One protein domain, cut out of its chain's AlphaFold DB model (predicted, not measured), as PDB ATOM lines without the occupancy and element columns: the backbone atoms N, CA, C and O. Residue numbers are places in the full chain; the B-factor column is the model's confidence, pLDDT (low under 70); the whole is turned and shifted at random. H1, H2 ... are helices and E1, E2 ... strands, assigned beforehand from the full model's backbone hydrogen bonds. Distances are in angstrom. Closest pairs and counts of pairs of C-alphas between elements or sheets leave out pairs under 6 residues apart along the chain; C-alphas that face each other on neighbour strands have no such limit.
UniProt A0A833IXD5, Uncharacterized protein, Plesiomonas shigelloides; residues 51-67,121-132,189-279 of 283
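Overview. This is residues 51 to 67, 121 to 132 and 189 to 279 of the 283 residues of an uncharacterized protein of Plesiomonas shigelloides (UniProt A0A833IXD5). Two four-stranded sheets meet at an angle, with edge strand E7 of the second coming up to one face of the first, and helix H2 fills the angle between them, over both sheets. H1 is over the other face of the first sheet, H3 over the other face of the second, and the short H4 packs on H2. The 120 printed residues run H1 E1 E2 E3 E4 E5 E6 E7 H2 E8 H3 H4: four named helices and eight named strands, class mixed. The first sheet, E1 E2 E3 E4, is antiparallel; the second, E7 E6 E5 E8, is mixed. The whole is compact and rounded, with a radius of gyration of the C-alphas of 13.4 A and spans of 37 by 31 by 28 A.

Along the chain. In the first sheet, E1 is residues 57 to 65, 22.1 A long from C-alpha 57 at (135.930, -19.827, 66.157); E2 is 121 to 124, E3 127 to 132, 15.9 A, and E4 189 to 193, 13.1 A. In the second, E7 is 227 to 229, E6 210 to 215, 16.4 A, E5 200 to 205, 16.5 A, and E8 250 to 254, 13.1 A. H2 is 235 to 245, 15.4 A; H1 is 51 to 54, H3 257 to 262, and H4 275 to 278, ending at C-alpha 278 (133.872, -37.188, 80.982).

Arrangement. The first sheet is twisted, with N 61 and O 121 at 2.9 A, N 122 and O 129 at 2.8 A, and N 128 and O 192 at 2.8 A, within hydrogen-bond range. E5, E6 and E7 form a meander, each strand the antiparallel neighbour of the one before, with N 203 and O 212 at 2.8 A and N 211 and O 228 at 2.9 A. E8 is parallel to E5, with N 252 and O 202 at 2.8 A. E7, H2 and E8 make a split strand-helix-strand unit, two strands running the same way with E6 and E5 between them; its crossover is right-handed. The closest C-alphas of E1 and E7, Ile 63 and Tyr 229, are 7.0 A apart. H2 is on the first sheet at a height of 10.3 A, slantwise to the strands, at 40 degrees to E1 on the local plane. It is on the second sheet at 9.8 A, along the strands. H1 and H2 lie on opposite faces of the first sheet; the closest C-alphas of H1 and E3, Val 52 and Gly 127, are 5.7 A apart. H2 and H3 lie on opposite faces of the second; H3 is over E5, the closest C-alphas, Lys 203 and Val 260, being 6.4 A apart. H2 and H4 touch, the closest C-alphas, His 236 and Phe 278, being 5.3 A apart. In H2 and H3 every O i to N i+4 pair is within hydrogen-bond range; H1 and H4 are too short for such a pair.

Size, cuts and confidence. The C-alphas farthest apart, of Glu 54 and Asp 269, are 37.5 A apart. Residues 68 to 120 and 133 to 188 are not printed, with C-alpha gaps of 16.8 A and 6.2 A. The links E6 to E7 and H3 to H4 are long. The mean pLDDT of the printed part is 71.7, and 43 residues are under 70, among them 189 to 199, 215 to 225 and 261 to 270.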
ATOM      1  N   ARG A  51     126.344 -15.490  59.009       79.50
ATOM      2  CA  ARG A  51     126.609 -15.043  60.384       79.50
ATOM      3  C   ARG A  51     127.423 -16.067  61.180       79.50
ATOM      4  O   ARG A  51     128.376 -15.696  61.854       79.50
ATOM      5  N   VAL A  52     127.070 -17.348  61.098       77.38
ATOM      6  CA  VAL A  52     127.774 -18.402  61.848       77.38
ATOM      7  C   VAL A  52     129.146 -18.723  61.253       77.38
ATOM      8  O   VAL A  52     130.047 -19.099  61.999       77.38
ATOM      9  N   ILE A  53     129.332 -18.530  59.942       79.06
ATOM     10  CA  ILE A  53     130.643 -18.646  59.281       79.06
ATOM     11  C   ILE A  53     131.575 -17.491  59.678       79.06
ATOM     12  O   ILE A  53     132.774 -17.709  59.846       79.06
ATOM     13  N   GLU A  54     131.036 -16.280  59.821       80.94
ATOM     14  CA  GLU A  54     131.789 -15.075  60.202       80.94
ATOM     15  C   GLU A  54     132.049 -14.975  61.713       80.94
ATOM     16  O   GLU A  54     132.934 -14.231  62.139       80.94
ATOM     17  N   ALA A  55     131.300 -15.722  62.527       79.62
ATOM     18  CA  ALA A  55     131.459 -15.755  63.974       79.62
ATOM     19  C   ALA A  55     132.837 -16.292  64.400       79.62
ATOM     20  O   ALA A  55     133.451 -17.131  63.737       79.62
ATOM     21  N   GLN A  56     133.315 -15.827  65.557       81.06
ATOM     22  CA  GLN A  56     134.620 -16.219  66.083       81.06
ATOM     23  C   GLN A  56     134.657 -17.722  66.386       81.06
ATOM     24  O   GLN A  56     133.800 -18.246  67.099       81.06
ATOM     25  N   THR A  57     135.680 -18.409  65.876       81.38
ATOM     26  CA  THR A  57     135.930 -19.827  66.157       81.38
ATOM     27  C   THR A  57     136.475 -20.012  67.568       81.38
ATOM     28  O   THR A  57     137.540 -19.488  67.897       81.38
ATOM     29  N   LEU A  58     135.764 -20.786  68.384       80.50
ATOM     30  CA  LEU A  58     136.162 -21.170  69.738       80.50
ATOM     31  C   LEU A  58     137.023 -22.434  69.733       80.50
ATOM     32  O   LEU A  58     138.033 -22.502  70.432       80.50
ATOM     33  N   TYR A  59     136.622 -23.441  68.956       83.06
ATOM     34  CA  TYR A  59     137.343 -24.706  68.869       83.06
ATOM     35  C   TYR A  59     137.169 -25.349  67.497       83.06
ATOM     36  O   TYR A  59     136.083 -25.323  66.926       83.06
ATOM     37  N   GLU A  60     138.243 -25.937  66.985       85.56
ATOM     38  CA  GLU A  60     138.299 -26.561  65.669       85.56
ATOM     39  C   GLU A  60     138.943 -27.937  65.808       85.56
ATOM     40  O   GLU A  60     139.950 -28.079  66.506       85.56
ATOM     41  N   TRP A  61     138.331 -28.955  65.208       85.19
ATOM     42  CA  TRP A  61     138.862 -30.313  65.247       85.19
ATOM     43  C   TRP A  61     138.477 -31.115  64.010       85.19
ATOM     44  O   TRP A  61     137.392 -30.969  63.443       85.19
ATOM     45  N   ASP A  62     139.372 -32.028  63.651       83.00
ATOM     46  CA  ASP A  62     139.183 -32.989  62.577       83.00
ATOM     47  C   ASP A  62     138.911 -34.377  63.138       83.00
ATOM     48  O   ASP A  62     139.620 -34.883  64.018       83.00
ATOM     49  N   ILE A  63     137.900 -35.038  62.586       79.38
ATOM     50  CA  ILE A  63     137.609 -36.424  62.922       79.38
ATOM     51  C   ILE A  63     137.246 -37.227  61.681       79.38
ATOM     52  O   ILE A  63     136.342 -36.900  60.913       79.38
ATOM     53  N   ARG A  64     137.962 -38.336  61.500       74.31
ATOM     54  CA  ARG A  64     137.621 -39.334  60.493       74.31
ATOM     55  C   ARG A  64     136.633 -40.315  61.098       74.31
ATOM     56  O   ARG A  64     136.975 -41.078  62.002       74.31
ATOM     57  N   VAL A  65     135.416 -40.311  60.580       69.25
ATOM     58  CA  VAL A  65     134.368 -41.226  61.019       69.25
ATOM     59  C   VAL A  65     134.190 -42.279  59.942       69.25
ATOM     60  O   VAL A  65     133.795 -41.991  58.813       69.25
ATOM     61  N   ALA A  66     134.487 -43.526  60.302       65.50
ATOM     62  CA  ALA A  66     134.267 -44.646  59.405       65.50
ATOM     63  C   ALA A  66     132.765 -44.814  59.152       65.50
ATOM     64  O   ALA A  66     131.997 -45.109  60.086       65.50
ATOM     65  N   THR A  67     132.363 -44.666  57.888       61.97
ATOM     66  CA  THR A  67     130.984 -44.841  57.423       61.97
ATOM     67  C   THR A  67     130.665 -46.333  57.397       61.97
ATOM     68  O   THR A  67     130.664 -46.993  56.362       61.97
ATOM     69  N   TYR A 121     135.132 -29.925  61.965       81.31
ATOM     70  CA  TYR A 121     134.199 -29.216  62.833       81.31
ATOM     71  C   TYR A 121     134.816 -27.915  63.330       81.31
ATOM     72  O   TYR A 121     135.900 -27.918  63.906       81.31
ATOM     73  N   ARG A 122     134.086 -26.811  63.170       79.81
ATOM     74  CA  ARG A 122     134.432 -25.483  63.688       79.81
ATOM     75  C   ARG A 122     133.300 -25.000  64.581       79.81
ATOM     76  O   ARG A 122     132.239 -24.605  64.097       79.81
ATOM     77  N   LEU A 123     133.503 -25.066  65.892       79.62
ATOM     78  CA  LEU A 123     132.584 -24.513  66.882       79.62
ATOM     79  C   LEU A 123     132.828 -23.007  66.985       79.62
ATOM     80  O   LEU A 123     133.927 -22.577  67.336       79.62
ATOM     81  N   THR A 124     131.814 -22.216  66.662       81.44
ATOM     82  CA  THR A 124     131.824 -20.754  66.735       81.44
ATOM     83  C   THR A 124     130.929 -20.267  67.868       81.44
ATOM     84  O   THR A 124     130.164 -21.035  68.446       81.44
ATOM     85  N   THR A 125     131.020 -18.981  68.208       73.56
ATOM     86  CA  THR A 125     130.192 -18.393  69.271       73.56
ATOM     87  C   THR A 125     128.689 -18.426  68.974       73.56
ATOM     88  O   THR A 125     127.892 -18.369  69.903       73.56
ATOM     89  N   GLU A 126     128.310 -18.514  67.699       70.44
ATOM     90  CA  GLU A 126     126.920 -18.463  67.230       70.44
ATOM     91  C   GLU A 126     126.403 -19.833  66.758       70.44
ATOM     92  O   GLU A 126     125.217 -19.990  66.457       70.44
ATOM     93  N   GLY A 127     127.271 -20.845  66.647       72.44
ATOM     94  CA  GLY A 127     126.885 -22.138  66.096       72.44
ATOM     95  C   GLY A 127     128.032 -23.114  65.858       72.44
ATOM     96  O   GLY A 127     129.166 -22.917  66.270       72.44
ATOM     97  N   LEU A 128     127.728 -24.205  65.166       76.56
ATOM     98  CA  LEU A 128     128.693 -25.194  64.701       76.56
ATOM     99  C   LEU A 128     128.701 -25.196  63.171       76.56
ATOM    100  O   LEU A 128     127.679 -25.459  62.529       76.56
ATOM    101  N   VAL A 129     129.867 -24.944  62.587       76.25
ATOM    102  CA  VAL A 129     130.125 -25.142  61.161       76.25
ATOM    103  C   VAL A 129     130.729 -26.532  60.990       76.25
ATOM    104  O   VAL A 129     131.758 -26.858  61.575       76.25
ATOM    105  N   THR A 130     130.060 -27.371  60.212       72.25
ATOM    106  CA  THR A 130     130.518 -28.712  59.849       72.25
ATOM    107  C   THR A 130     130.856 -28.721  58.373       72.25
ATOM    108  O   THR A 130     129.987 -28.545  57.523       72.25
ATOM    109  N   THR A 131     132.115 -28.959  58.071       72.19
ATOM    110  CA  THR A 131     132.615 -29.168  56.715       72.19
ATOM    111  C   THR A 131     132.798 -30.663  56.534       72.19
ATOM    112  O   THR A 131     133.654 -31.275  57.174       72.19
ATOM    113  N   GLU A 132     131.932 -31.277  55.730       62.62
ATOM    114  CA  GLU A 132     132.095 -32.676  55.345       62.62
ATOM    115  C   GLU A 132     133.030 -32.744  54.138       62.62
ATOM    116  O   GLU A 132     132.719 -32.197  53.077       62.62
ATOM    117  N   THR A 189     129.410 -27.991  53.221       58.25
ATOM    118  CA  THR A 189     129.454 -27.180  54.444       58.25
ATOM    119  C   THR A 189     128.046 -27.043  55.015       58.25
ATOM    120  O   THR A 189     127.226 -26.296  54.478       58.25
ATOM    121  N   SER A 190     127.761 -27.735  56.109       60.88
ATOM    122  CA  SER A 190     126.530 -27.576  56.881       60.88
ATOM    123  C   SER A 190     126.770 -26.656  58.072       60.88
ATOM    124  O   SER A 190     127.773 -26.772  58.768       60.88
ATOM    125  N   THR A 191     125.837 -25.750  58.332       61.59
ATOM    126  CA  THR A 191     125.930 -24.800  59.442       61.59
ATOM    127  C   THR A 191     124.722 -24.989  60.346       61.59
ATOM    128  O   THR A 191     123.590 -25.036  59.861       61.59
ATOM    129  N   THR A 192     124.959 -25.153  61.644       66.25
ATOM    130  CA  THR A 192     123.905 -25.285  62.655       66.25
ATOM    131  C   THR A 192     124.058 -24.190  63.693       66.25
ATOM    132  O   THR A 192     125.078 -24.133  64.371       66.25
ATOM    133  N   ASP A 193     123.040 -23.351  63.826       64.00
ATOM    134  CA  ASP A 193     123.058 -22.199  64.724       64.00
ATOM    135  C   ASP A 193     122.676 -22.617  66.156       64.00
ATOM    136  O   ASP A 193     121.730 -23.390  66.363       64.00
ATOM    137  N   ILE A 194     123.377 -22.078  67.154       67.50
ATOM    138  CA  ILE A 194     123.126 -22.312  68.582       67.50
ATOM    139  C   ILE A 194     122.489 -21.051  69.163       67.50
ATOM    140  O   ILE A 194     123.105 -19.992  69.185       67.50
ATOM    141  N   LYS A 195     121.249 -21.156  69.661       65.31
ATOM    142  CA  LYS A 195     120.560 -20.025  70.299       65.31
ATOM    143  C   LYS A 195     120.605 -20.149  71.827       65.31
ATOM    144  O   LYS A 195     120.011 -21.093  72.362       65.31
ATOM    145  N   PRO A 196     121.238 -19.204  72.545       60.75
ATOM    146  CA  PRO A 196     121.227 -19.196  74.004       60.75
ATOM    147  C   PRO A 196     119.817 -18.898  74.548       60.75
ATOM    148  O   PRO A 196     119.024 -18.195  73.922       60.75
ATOM    149  N   GLY A 197     119.494 -19.436  75.731       58.47
ATOM    150  CA  GLY A 197     118.253 -19.119  76.462       58.47
ATOM    151  C   GLY A 197     117.109 -20.138  76.362       58.47
ATOM    152  O   GLY A 197     116.054 -19.915  76.952       58.47
ATOM    153  N   TYR A 198     117.305 -21.270  75.681       62.47
ATOM    154  CA  TYR A 198     116.350 -22.384  75.678       62.47
ATOM    155  C   TYR A 198     116.951 -23.633  76.335       62.47
ATOM    156  O   TYR A 198     118.153 -23.874  76.200       62.47
ATOM    157  N   PRO A 199     116.149 -24.459  77.027       62.84
ATOM    158  CA  PRO A 199     116.618 -25.743  77.531       62.84
ATOM    159  C   PRO A 199     116.981 -26.669  76.360       62.84
ATOM    160  O   PRO A 199     116.173 -26.926  75.462       62.84
ATOM    161  N   HIS A 200     118.220 -27.162  76.375       70.31
ATOM    162  CA  HIS A 200     118.734 -28.134  75.413       70.31
ATOM    163  C   HIS A 200     118.993 -29.472  76.107       70.31
ATOM    164  O   HIS A 200     119.493 -29.526  77.235       70.31
ATOM    165  N   LEU A 201     118.673 -30.562  75.416       70.50
ATOM    166  CA  LEU A 201     119.018 -31.916  75.826       70.50
ATOM    167  C   LEU A 201     120.266 -32.359  75.063       70.50
ATOM    168  O   LEU A 201     120.213 -32.501  73.841       70.50
ATOM    169  N   ILE A 202     121.370 -32.584  75.769       77.50
ATOM    170  CA  ILE A 202     122.623 -33.078  75.195       77.50
ATOM    171  C   ILE A 202     122.654 -34.595  75.356       77.50
ATOM    172  O   ILE A 202     122.729 -35.114  76.470       77.50
ATOM    173  N   LYS A 203     122.573 -35.315  74.241       77.56
ATOM    174  CA  LYS A 203     122.641 -36.774  74.197       77.56
ATOM    175  C   LYS A 203     124.049 -37.220  73.830       77.56
ATOM    176  O   LYS A 203     124.623 -36.706  72.874       77.56
ATOM    177  N   LEU A 204     124.577 -38.186  74.574       78.25
ATOM    178  CA  LEU A 204     125.972 -38.622  74.499       78.25
ATOM    179  C   LEU A 204     126.050 -40.135  74.285       78.25
ATOM    180  O   LEU A 204     125.137 -40.870  74.659       78.25
ATOM    181  N   THR A 205     127.135 -40.622  73.687       74.44
ATOM    182  CA  THR A 205     127.419 -42.061  73.534       74.44
ATOM    183  C   THR A 205     128.885 -42.343  73.863       74.44
ATOM    184  O   THR A 205     129.759 -41.602  73.433       74.44
ATOM    185  N   HIS A 206     129.168 -43.428  74.597       67.81
ATOM    186  CA  HIS A 206     130.538 -43.788  75.006       67.81
ATOM    187  C   HIS A 206     131.355 -44.506  73.921       67.81
ATOM    188  O   HIS A 206     132.551 -44.273  73.794       67.81
ATOM    189  N   LYS A 207     130.738 -45.421  73.156       66.44
ATOM    190  CA  LYS A 207     131.468 -46.272  72.188       66.44
ATOM    191  C   LYS A 207     132.016 -45.499  70.989       66.44
ATOM    192  O   LYS A 207     133.024 -45.893  70.413       66.44
ATOM    193  N   ARG A 208     131.306 -44.446  70.596       68.44
ATOM    194  CA  ARG A 208     131.674 -43.474  69.571       68.44
ATOM    195  C   ARG A 208     131.223 -42.125  70.124       68.44
ATOM    196  O   ARG A 208     130.012 -41.984  70.316       68.44
ATOM    197  N   PRO A 209     132.142 -41.205  70.470       71.88
ATOM    198  CA  PRO A 209     131.785 -39.947  71.112       71.88
ATOM    199  C   PRO A 209     130.984 -39.096  70.131       71.88
ATOM    200  O   PRO A 209     131.520 -38.407  69.265       71.88
ATOM    201  N   TYR A 210     129.668 -39.227  70.227       78.81
ATOM    202  CA  TYR A 210     128.694 -38.537  69.403       78.81
ATOM    203  C   TYR A 210     127.860 -37.661  70.320       78.81
ATOM    204  O   TYR A 210     127.204 -38.160  71.241       78.81
ATOM    205  N   ILE A 211     127.927 -36.359  70.073       80.56
ATOM    206  CA  ILE A 211     127.199 -35.343  70.813       80.56
ATOM    207  C   ILE A 211     126.025 -34.921  69.946       80.56
ATOM    208  O   ILE A 211     126.191 -34.491  68.802       80.56
ATOM    209  N   TYR A 212     124.830 -35.060  70.507       78.06
ATOM    210  CA  TYR A 212     123.613 -34.574  69.888       78.06
ATOM    211  C   TYR A 212     122.856 -33.663  70.841       78.06
ATOM    212  O   TYR A 212     122.162 -34.136  71.743       78.06
ATOM    213  N   CYS A 213     122.979 -32.358  70.640       74.38
ATOM    214  CA  CYS A 213     122.154 -31.374  71.331       74.38
ATOM    215  C   CYS A 213     120.814 -31.295  70.606       74.38
ATOM    216  O   CYS A 213     120.823 -31.248  69.391       74.38
ATOM    217  N   LYS A 214     119.680 -31.297  71.307       72.38
ATOM    218  CA  LYS A 214     118.337 -31.092  70.733       72.38
ATOM    219  C   LYS A 214     117.599 -30.072  71.602       72.38
ATOM    220  O   LYS A 214     117.491 -30.304  72.806       72.38
ATOM    221  N   ALA A 215     117.110 -28.957  71.046       66.81
ATOM    222  CA  ALA A 215     116.298 -28.010  71.832       66.81
ATOM    223  C   ALA A 215     114.838 -28.440  71.944       66.81
ATOM    224  O   ALA A 215     114.287 -29.022  71.009       66.81
ATOM    225  N   GLU A 216     114.202 -28.042  73.050       58.12
ATOM    226  CA  GLU A 216     112.800 -28.328  73.391       58.12
ATOM    227  C   GLU A 216     111.753 -27.805  72.396       58.12
ATOM    228  O   GLU A 216     110.685 -28.404  72.271       58.12
ATOM    229  N   LYS A 217     112.042 -26.736  71.644       56.75
ATOM    230  CA  LYS A 217     111.118 -26.177  70.643       56.75
ATOM    231  C   LYS A 217     111.759 -26.134  69.257       56.75
ATOM    232  O   LYS A 217     112.854 -25.607  69.089       56.75
ATOM    233  N   PHE A 218     111.040 -26.648  68.260       51.00
ATOM    234  CA  PHE A 218     111.396 -26.527  66.846       51.00
ATOM    235  C   PHE A 218     110.951 -25.149  66.331       51.00
ATOM    236  O   PHE A 218     109.776 -24.939  66.032       51.00
ATOM    237  N   GLN A 219     111.871 -24.186  66.286       53.25
ATOM    238  CA  GLN A 219     111.653 -22.882  65.648       53.25
ATOM    239  C   GLN A 219     112.374 -22.842  64.299       53.25
ATOM    240  O   GLN A 219     113.420 -23.473  64.137       53.25
ATOM    241  N   PHE A 220     111.800 -22.143  63.312       45.88
ATOM    242  CA  PHE A 220     112.281 -22.209  61.935       45.88
ATOM    243  C   PHE A 220     113.770 -21.867  61.825       45.88
ATOM    244  O   PHE A 220     114.203 -20.765  62.171       45.88
ATOM    245  N   GLY A 221     114.550 -22.788  61.262       48.72
ATOM    246  CA  GLY A 221     115.940 -22.531  60.894       48.72
ATOM    247  C   GLY A 221     116.902 -22.385  62.073       48.72
ATOM    248  O   GLY A 221     118.071 -22.133  61.830       48.72
ATOM    249  N   PHE A 222     116.456 -22.585  63.317       46.44
ATOM    250  CA  PHE A 222     117.355 -23.015  64.380       46.44
ATOM    251  C   PHE A 222     117.395 -24.533  64.309       46.44
ATOM    252  O   PHE A 222     116.584 -25.229  64.926       46.44
ATOM    253  N   TYR A 223     118.337 -25.069  63.537       48.88
ATOM    254  CA  TYR A 223     118.801 -26.419  63.812       48.88
ATOM    255  C   TYR A 223     119.518 -26.375  65.164       48.88
ATOM    256  O   TYR A 223     120.732 -26.472  65.232       48.88
ATOM    257  N   SER A 224     118.760 -26.318  66.260       51.25
ATOM    258  CA  SER A 224     119.264 -26.546  67.623       51.25
ATOM    259  C   SER A 224     119.786 -27.973  67.838       51.25
ATOM    260  O   SER A 224     120.195 -28.362  68.931       51.25
ATOM    261  N   ASN A 225     119.723 -28.756  66.765       62.12
ATOM    262  CA  ASN A 225     120.202 -30.095  66.591       62.12
ATOM    263  C   ASN A 225     121.694 -30.085  66.246       62.12
ATOM    264  O   ASN A 225     122.063 -30.475  65.139       62.12
ATOM    265  N   VAL A 226     122.540 -29.624  67.173       72.00
ATOM    266  CA  VAL A 226     123.999 -29.705  67.009       72.00
ATOM    267  C   VAL A 226     124.391 -31.175  67.033       72.00
ATOM    268  O   VAL A 226     124.103 -31.883  67.999       72.00
ATOM    269  N   LYS A 227     125.017 -31.639  65.951       77.12
ATOM    270  CA  LYS A 227     125.517 -33.006  65.801       77.12
ATOM    271  C   LYS A 227     127.004 -32.940  65.540       77.12
ATOM    272  O   LYS A 227     127.409 -32.469  64.480       77.12
ATOM    273  N   CYS A 228     127.801 -33.455  66.459       80.94
ATOM    274  CA  CYS A 228     129.225 -33.579  66.217       80.94
ATOM    275  C   CYS A 228     129.784 -34.886  66.759       80.94
ATOM    276  O   CYS A 228     129.343 -35.412  67.783       80.94
ATOM    277  N   TYR A 229     130.764 -35.412  66.035       81.69
ATOM    278  CA  TYR A 229     131.644 -36.445  66.551       81.69
ATOM    279  C   TYR A 229     132.847 -35.770  67.194       81.69
ATOM    280  O   TYR A 229     133.327 -34.756  66.692       81.69
ATOM    281  N   CYS A 230     133.341 -36.327  68.286       81.75
ATOM    282  CA  CYS A 230     134.532 -35.831  68.962       81.75
ATOM    283  C   CYS A 230     135.492 -36.974  69.287       81.75
ATOM    284  O   CYS A 230     135.113 -38.148  69.287       81.75
ATOM    285  N   HIS A 231     136.751 -36.627  69.546       81.12
ATOM    286  CA  HIS A 231     137.677 -37.565  70.167       81.12
ATOM    287  C   HIS A 231     137.299 -37.736  71.644       81.12
ATOM    288  O   HIS A 231     136.860 -36.766  72.265       81.12
ATOM    289  N   PRO A 232     137.459 -38.934  72.235       77.94
ATOM    290  CA  PRO A 232     137.135 -39.156  73.646       77.94
ATOM    291  C   PRO A 232     137.877 -38.200  74.594       77.94
ATOM    292  O   PRO A 232     137.328 -37.807  75.616       77.94
ATOM    293  N   GLU A 233     139.102 -37.810  74.233       79.69
ATOM    294  CA  GLU A 233     139.963 -36.899  74.999       79.69
ATOM    295  C   GLU A 233     139.443 -35.452  74.980       79.69
ATOM    296  O   GLU A 233     139.447 -34.769  76.003       79.69
ATOM    297  N   ASP A 234     138.910 -35.013  73.837       81.00
ATOM    298  CA  ASP A 234     138.384 -33.657  73.637       81.00
ATOM    299  C   ASP A 234     136.930 -33.503  74.099       81.00
ATOM    300  O   ASP A 234     136.406 -32.389  74.172       81.00
ATOM    301  N   MET A 235     136.262 -34.615  74.415       81.69
ATOM    302  CA  MET A 235     134.839 -34.650  74.744       81.69
ATOM    303  C   MET A 235     134.500 -33.733  75.922       81.69
ATOM    304  O   MET A 235     133.522 -32.991  75.850       81.69
ATOM    305  N   HIS A 236     135.328 -33.725  76.972       83.38
ATOM    306  CA  HIS A 236     135.139 -32.844  78.129       83.38
ATOM    307  C   HIS A 236     135.212 -31.362  77.742       83.38
ATOM    308  O   HIS A 236     134.343 -30.581  78.124       83.38
ATOM    309  N   LYS A 237     136.212 -30.988  76.935       84.06
ATOM    310  CA  LYS A 237     136.450 -29.609  76.494       84.06
ATOM    311  C   LYS A 237     135.341 -29.099  75.571       84.06
ATOM    312  O   LYS A 237     134.890 -27.965  75.700       84.06
ATOM    313  N   ILE A 238     134.877 -29.932  74.641       84.31
ATOM    314  CA  ILE A 238     133.769 -29.571  73.745       84.31
ATOM    315  C   ILE A 238     132.477 -29.421  74.552       84.31
ATOM    316  O   ILE A 238     131.727 -28.466  74.358       84.31
ATOM    317  N   LEU A 239     132.229 -30.335  75.492       82.75
ATOM    318  CA  LEU A 239     131.046 -30.299  76.340       82.75
ATOM    319  C   LEU A 239     131.048 -29.084  77.278       82.75
ATOM    320  O   LEU A 239     130.001 -28.464  77.442       82.75
ATOM    321  N   SER A 240     132.200 -28.697  77.834       84.25
ATOM    322  CA  SER A 240     132.310 -27.498  78.672       84.25
ATOM    323  C   SER A 240     132.002 -26.224  77.884       84.25
ATOM    324  O   SER A 240     131.222 -25.401  78.357       84.25
ATOM    325  N   LEU A 241     132.533 -26.094  76.661       83.44
ATOM    326  CA  LEU A 241     132.234 -24.959  75.777       83.44
ATOM    327  C   LEU A 241     130.744 -24.912  75.410       83.44
ATOM    328  O   LEU A 241     130.119 -23.857  75.475       83.44
ATOM    329  N   LEU A 242     130.144 -26.061  75.084       81.06
ATOM    330  CA  LEU A 242     128.711 -26.142  74.791       81.06
ATOM    331  C   LEU A 242     127.850 -25.780  76.007       81.06
ATOM    332  O   LEU A 242     126.830 -25.114  75.847       81.06
ATOM    333  N   MET A 243     128.240 -26.192  77.215       78.81
ATOM    334  CA  MET A 243     127.525 -25.846  78.447       78.81
ATOM    335  C   MET A 243     127.649 -24.361  78.806       78.81
ATOM    336  O   MET A 243     126.690 -23.796  79.331       78.81
ATOM    337  N   GLU A 244     128.784 -23.727  78.501       81.25
ATOM    338  CA  GLU A 244     128.971 -22.277  78.645       81.25
ATOM    339  C   GLU A 244     128.043 -21.501  77.697       81.25
ATOM    340  O   GLU A 244     127.394 -20.538  78.106       81.25
ATOM    341  N   GLN A 245     127.900 -21.974  76.457       74.62
ATOM    342  CA  GLN A 245     126.985 -21.390  75.471       74.62
ATOM    343  C   GLN A 245     125.500 -21.676  75.765       74.62
ATOM    344  O   GLN A 245     124.622 -20.900  75.380       74.62
ATOM    345  N   LEU A 246     125.201 -22.794  76.436       75.06
ATOM    346  CA  LEU A 246     123.847 -23.292  76.699       75.06
ATOM    347  C   LEU A 246     123.611 -23.520  78.203       75.06
ATOM    348  O   LEU A 246     123.499 -24.675  78.652       75.06
ATOM    349  N   PRO A 247     123.482 -22.436  78.990       68.38
ATOM    350  CA  PRO A 247     123.234 -22.541  80.420       68.38
ATOM    351  C   PRO A 247     121.889 -23.239  80.688       68.38
ATOM    352  O   PRO A 247     120.852 -22.859  80.146       68.38
ATOM    353  N   GLY A 248     121.902 -24.277  81.533       68.00
ATOM    354  CA  GLY A 248     120.704 -25.049  81.912       68.00
ATOM    355  C   GLY A 248     120.410 -26.287  81.054       68.00
ATOM    356  O   GLY A 248     119.348 -26.900  81.203       68.00
ATOM    357  N   SER A 249     121.330 -26.675  80.169       73.12
ATOM    358  CA  SER A 249     121.228 -27.910  79.390       73.12
ATOM    359  C   SER A 249     121.377 -29.173  80.255       73.12
ATOM    360  O   SER A 249     122.112 -29.198  81.243       73.12
ATOM    361  N   LYS A 250     120.647 -30.240  79.903       76.00
ATOM    362  CA  LYS A 250     120.693 -31.542  80.599       76.00
ATOM    363  C   LYS A 250     121.474 -32.557  79.776       76.00
ATOM    364  O   LYS A 250     121.209 -32.693  78.583       76.00
ATOM    365  N   LEU A 251     122.365 -33.306  80.421       79.12
ATOM    366  CA  LEU A 251     123.153 -34.354  79.782       79.12
ATOM    367  C   LEU A 251     122.509 -35.723  80.006       79.12
ATOM    368  O   LEU A 251     122.132 -36.076  81.126       79.12
ATOM    369  N   VAL A 252     122.392 -36.501  78.932       79.81
ATOM    370  CA  VAL A 252     121.845 -37.859  78.959       79.81
ATOM    371  C   VAL A 252     122.725 -38.787  78.131       79.81
ATOM    372  O   VAL A 252     122.980 -38.549  76.951       79.81
ATOM    373  N   LEU A 253     123.160 -39.879  78.743       80.75
ATOM    374  CA  LEU A 253     123.989 -40.899  78.131       80.75
ATOM    375  C   LEU A 253     123.129 -42.021  77.538       80.75
ATOM    376  O   LEU A 253     122.254 -42.584  78.193       80.75
ATOM    377  N   PHE A 254     123.417 -42.384  76.293       78.88
ATOM    378  CA  PHE A 254     122.768 -43.473  75.573       78.88
ATOM    379  C   PHE A 254     123.769 -44.570  75.210       78.88
ATOM    380  O   PHE A 254     124.967 -44.343  75.033       78.88
ATOM    381  N   LYS A 255     123.247 -45.790  75.041       76.19
ATOM    382  CA  LYS A 255     124.057 -46.974  74.723       76.19
ATOM    383  C   LYS A 255     124.690 -46.913  73.328       76.19
ATOM    384  O   LYS A 255     125.834 -47.326  73.181       76.19
ATOM    385  N   ASN A 256     123.950 -46.437  72.322       72.19
ATOM    386  CA  ASN A 256     124.354 -46.429  70.911       72.19
ATOM    387  C   ASN A 256     123.789 -45.202  70.167       72.19
ATOM    388  O   ASN A 256     122.700 -44.724  70.489       72.19
ATOM    389  N   GLU A 257     124.447 -44.806  69.074       69.50
ATOM    390  CA  GLU A 257     124.049 -43.691  68.191       69.50
ATOM    391  C   GLU A 257     122.620 -43.831  67.640       69.50
ATOM    392  O   GLU A 257     121.860 -42.867  67.569       69.50
ATOM    393  N   HIS A 258     122.212 -45.053  67.287       70.62
ATOM    394  CA  HIS A 258     120.865 -45.322  66.784       70.62
ATOM    395  C   HIS A 258     119.784 -45.010  67.834       70.62
ATOM    396  O   HIS A 258     118.720 -44.490  67.503       70.62
ATOM    397  N   ALA A 259     120.074 -45.265  69.116       68.94
ATOM    398  CA  ALA A 259     119.178 -44.909  70.214       68.94
ATOM    399  C   ALA A 259     119.140 -43.387  70.435       68.94
ATOM    400  O   ALA A 259     118.076 -42.831  70.696       68.94
ATOM    401  N   VAL A 260     120.268 -42.692  70.256       70.38
ATOM    402  CA  VAL A 260     120.319 -41.219  70.292       70.38
ATOM    403  C   VAL A 260     119.446 -40.608  69.194       70.38
ATOM    404  O   VAL A 260     118.679 -39.680  69.458       70.38
ATOM    405  N   ARG A 261     119.539 -41.144  67.971       67.88
ATOM    406  CA  ARG A 261     118.828 -40.626  66.795       67.88
ATOM    407  C   ARG A 261     117.319 -40.869  66.852       67.88
ATOM    408  O   ARG A 261     116.568 -40.007  66.402       67.88
ATOM    409  N   ASN A 262     116.890 -41.997  67.418       68.19
ATOM    410  CA  ASN A 262     115.476 -42.385  67.459       68.19
ATOM    411  C   ASN A 262     114.758 -42.006  68.761       68.19
ATOM    412  O   ASN A 262     113.536 -42.093  68.817       68.19
ATOM    413  N   SER A 263     115.480 -41.597  69.808       65.50
ATOM    414  CA  SER A 263     114.848 -41.183  71.062       65.50
ATOM    415  C   SER A 263     114.184 -39.816  70.913       65.50
ATOM    416  O   SER A 263     114.798 -38.837  70.464       65.50
ATOM    417  N   ASP A 264     112.927 -39.726  71.338       61.44
ATOM    418  CA  ASP A 264     112.233 -38.447  71.409       61.44
ATOM    419  C   ASP A 264     112.621 -37.666  72.677       61.44
ATOM    420  O   ASP A 264     113.260 -38.208  73.576       61.44
ATOM    421  N   MET A 265     112.297 -36.373  72.757       56.34
ATOM    422  CA  MET A 265     112.653 -35.555  73.930       56.34
ATOM    423  C   MET A 265     111.925 -35.964  75.214       56.34
ATOM    424  O   MET A 265     112.435 -35.725  76.306       56.34
ATOM    425  N   LEU A 266     110.759 -36.599  75.084       52.44
ATOM    426  CA  LEU A 266     109.951 -37.070  76.209       52.44
ATOM    427  C   LEU A 266     110.451 -38.407  76.784       52.44
ATOM    428  O   LEU A 266     110.177 -38.713  77.943       52.44
ATOM    429  N   CYS A 267     111.225 -39.174  76.010       52.84
ATOM    430  CA  CYS A 267     111.815 -40.439  76.445       52.84
ATOM    431  C   CYS A 267     113.214 -40.202  77.030       52.84
ATOM    432  O   CYS A 267     114.210 -40.113  76.307       52.84
ATOM    433  N   ARG A 268     113.303 -40.137  78.364       57.06
ATOM    434  CA  ARG A 268     114.575 -40.240  79.102       57.06
ATOM    435  C   ARG A 268     115.006 -41.704  79.236       57.06
ATOM    436  O   ARG A 268     115.209 -42.195  80.338       57.06
ATOM    437  N   ASP A 269     115.144 -42.400  78.114       61.38
ATOM    438  CA  ASP A 269     115.590 -43.803  78.108       61.38
ATOM    439  C   ASP A 269     117.108 -43.939  78.354       61.38
ATOM    440  O   ASP A 269     117.636 -45.048  78.429       61.38
ATOM    441  N   GLY A 270     117.820 -42.810  78.433       62.88
ATOM    442  CA  GLY A 270     119.238 -42.742  78.755       62.88
ATOM    443  C   GLY A 270     119.498 -42.348  80.209       62.88
ATOM    444  O   GLY A 270     118.655 -41.746  80.876       62.88
ATOM    445  N   GLU A 271     120.691 -42.673  80.691       75.31
ATOM    446  CA  GLU A 271     121.113 -42.382  82.062       75.31
ATOM    447  C   GLU A 271     121.509 -40.901  82.182       75.31
ATOM    448  O   GLU A 271     122.194 -40.382  81.296       75.31
ATOM    449  N   PRO A 272     121.074 -40.174  83.227       77.06
ATOM    450  CA  PRO A 272     121.527 -38.805  83.444       77.06
ATOM    451  C   PRO A 272     123.040 -38.808  83.685       77.06
ATOM    452  O   PRO A 272     123.527 -39.576  84.509       77.06
ATOM    453  N   ALA A 273     123.765 -37.950  82.970       76.12
ATOM    454  CA  ALA A 273     125.217 -37.831  83.082       76.12
ATOM    455  C   ALA A 273     125.607 -36.453  83.630       76.12
ATOM    456  O   ALA A 273     124.841 -35.490  83.522       76.12
ATOM    457  N   GLN A 274     126.800 -36.350  84.205       78.19
ATOM    458  CA  GLN A 274     127.406 -35.087  84.620       78.19
ATOM    459  C   GLN A 274     128.673 -34.804  83.813       78.19
ATOM    460  O   GLN A 274     129.319 -35.709  83.293       78.19
ATOM    461  N   LEU A 275     129.052 -33.527  83.719       75.25
ATOM    462  CA  LEU A 275     130.271 -33.107  83.017       75.25
ATOM    463  C   LEU A 275     131.538 -33.773  83.592       75.25
ATOM    464  O   LEU A 275     132.459 -34.093  82.841       75.25
ATOM    465  N   SER A 276     131.553 -34.032  84.905       72.06
ATOM    466  CA  SER A 276     132.630 -34.732  85.619       72.06
ATOM    467  C   SER A 276     132.845 -36.171  85.150       72.06
ATOM    468  O   SER A 276     133.946 -36.696  85.279       72.06
ATOM    469  N   ASP A 277     131.822 -36.818  84.585       74.69
ATOM    470  CA  ASP A 277     131.917 -38.215  84.141       74.69
ATOM    471  C   ASP A 277     132.811 -38.365  82.898       74.69
ATOM    472  O   ASP A 277     133.294 -39.457  82.599       74.69
ATOM    473  N   PHE A 278     133.048 -37.256  82.189       72.31
ATOM    474  CA  PHE A 278     133.872 -37.188  80.982       72.31
ATOM    475  C   PHE A 278     135.228 -36.531  81.223       72.31
ATOM    476  O   PHE A 278     136.024 -36.437  80.292       72.31
ATOM    477  N   GLU A 279     135.500 -36.065  82.442       71.69
ATOM    478  CA  GLU A 279     136.804 -35.522  82.791       71.69
ATOM    479  C   GLU A 279     137.844 -36.638  82.632       71.69
ATOM    480  O   GLU A 279     137.710 -37.722  83.211       71.69
TER     481      GLU A 279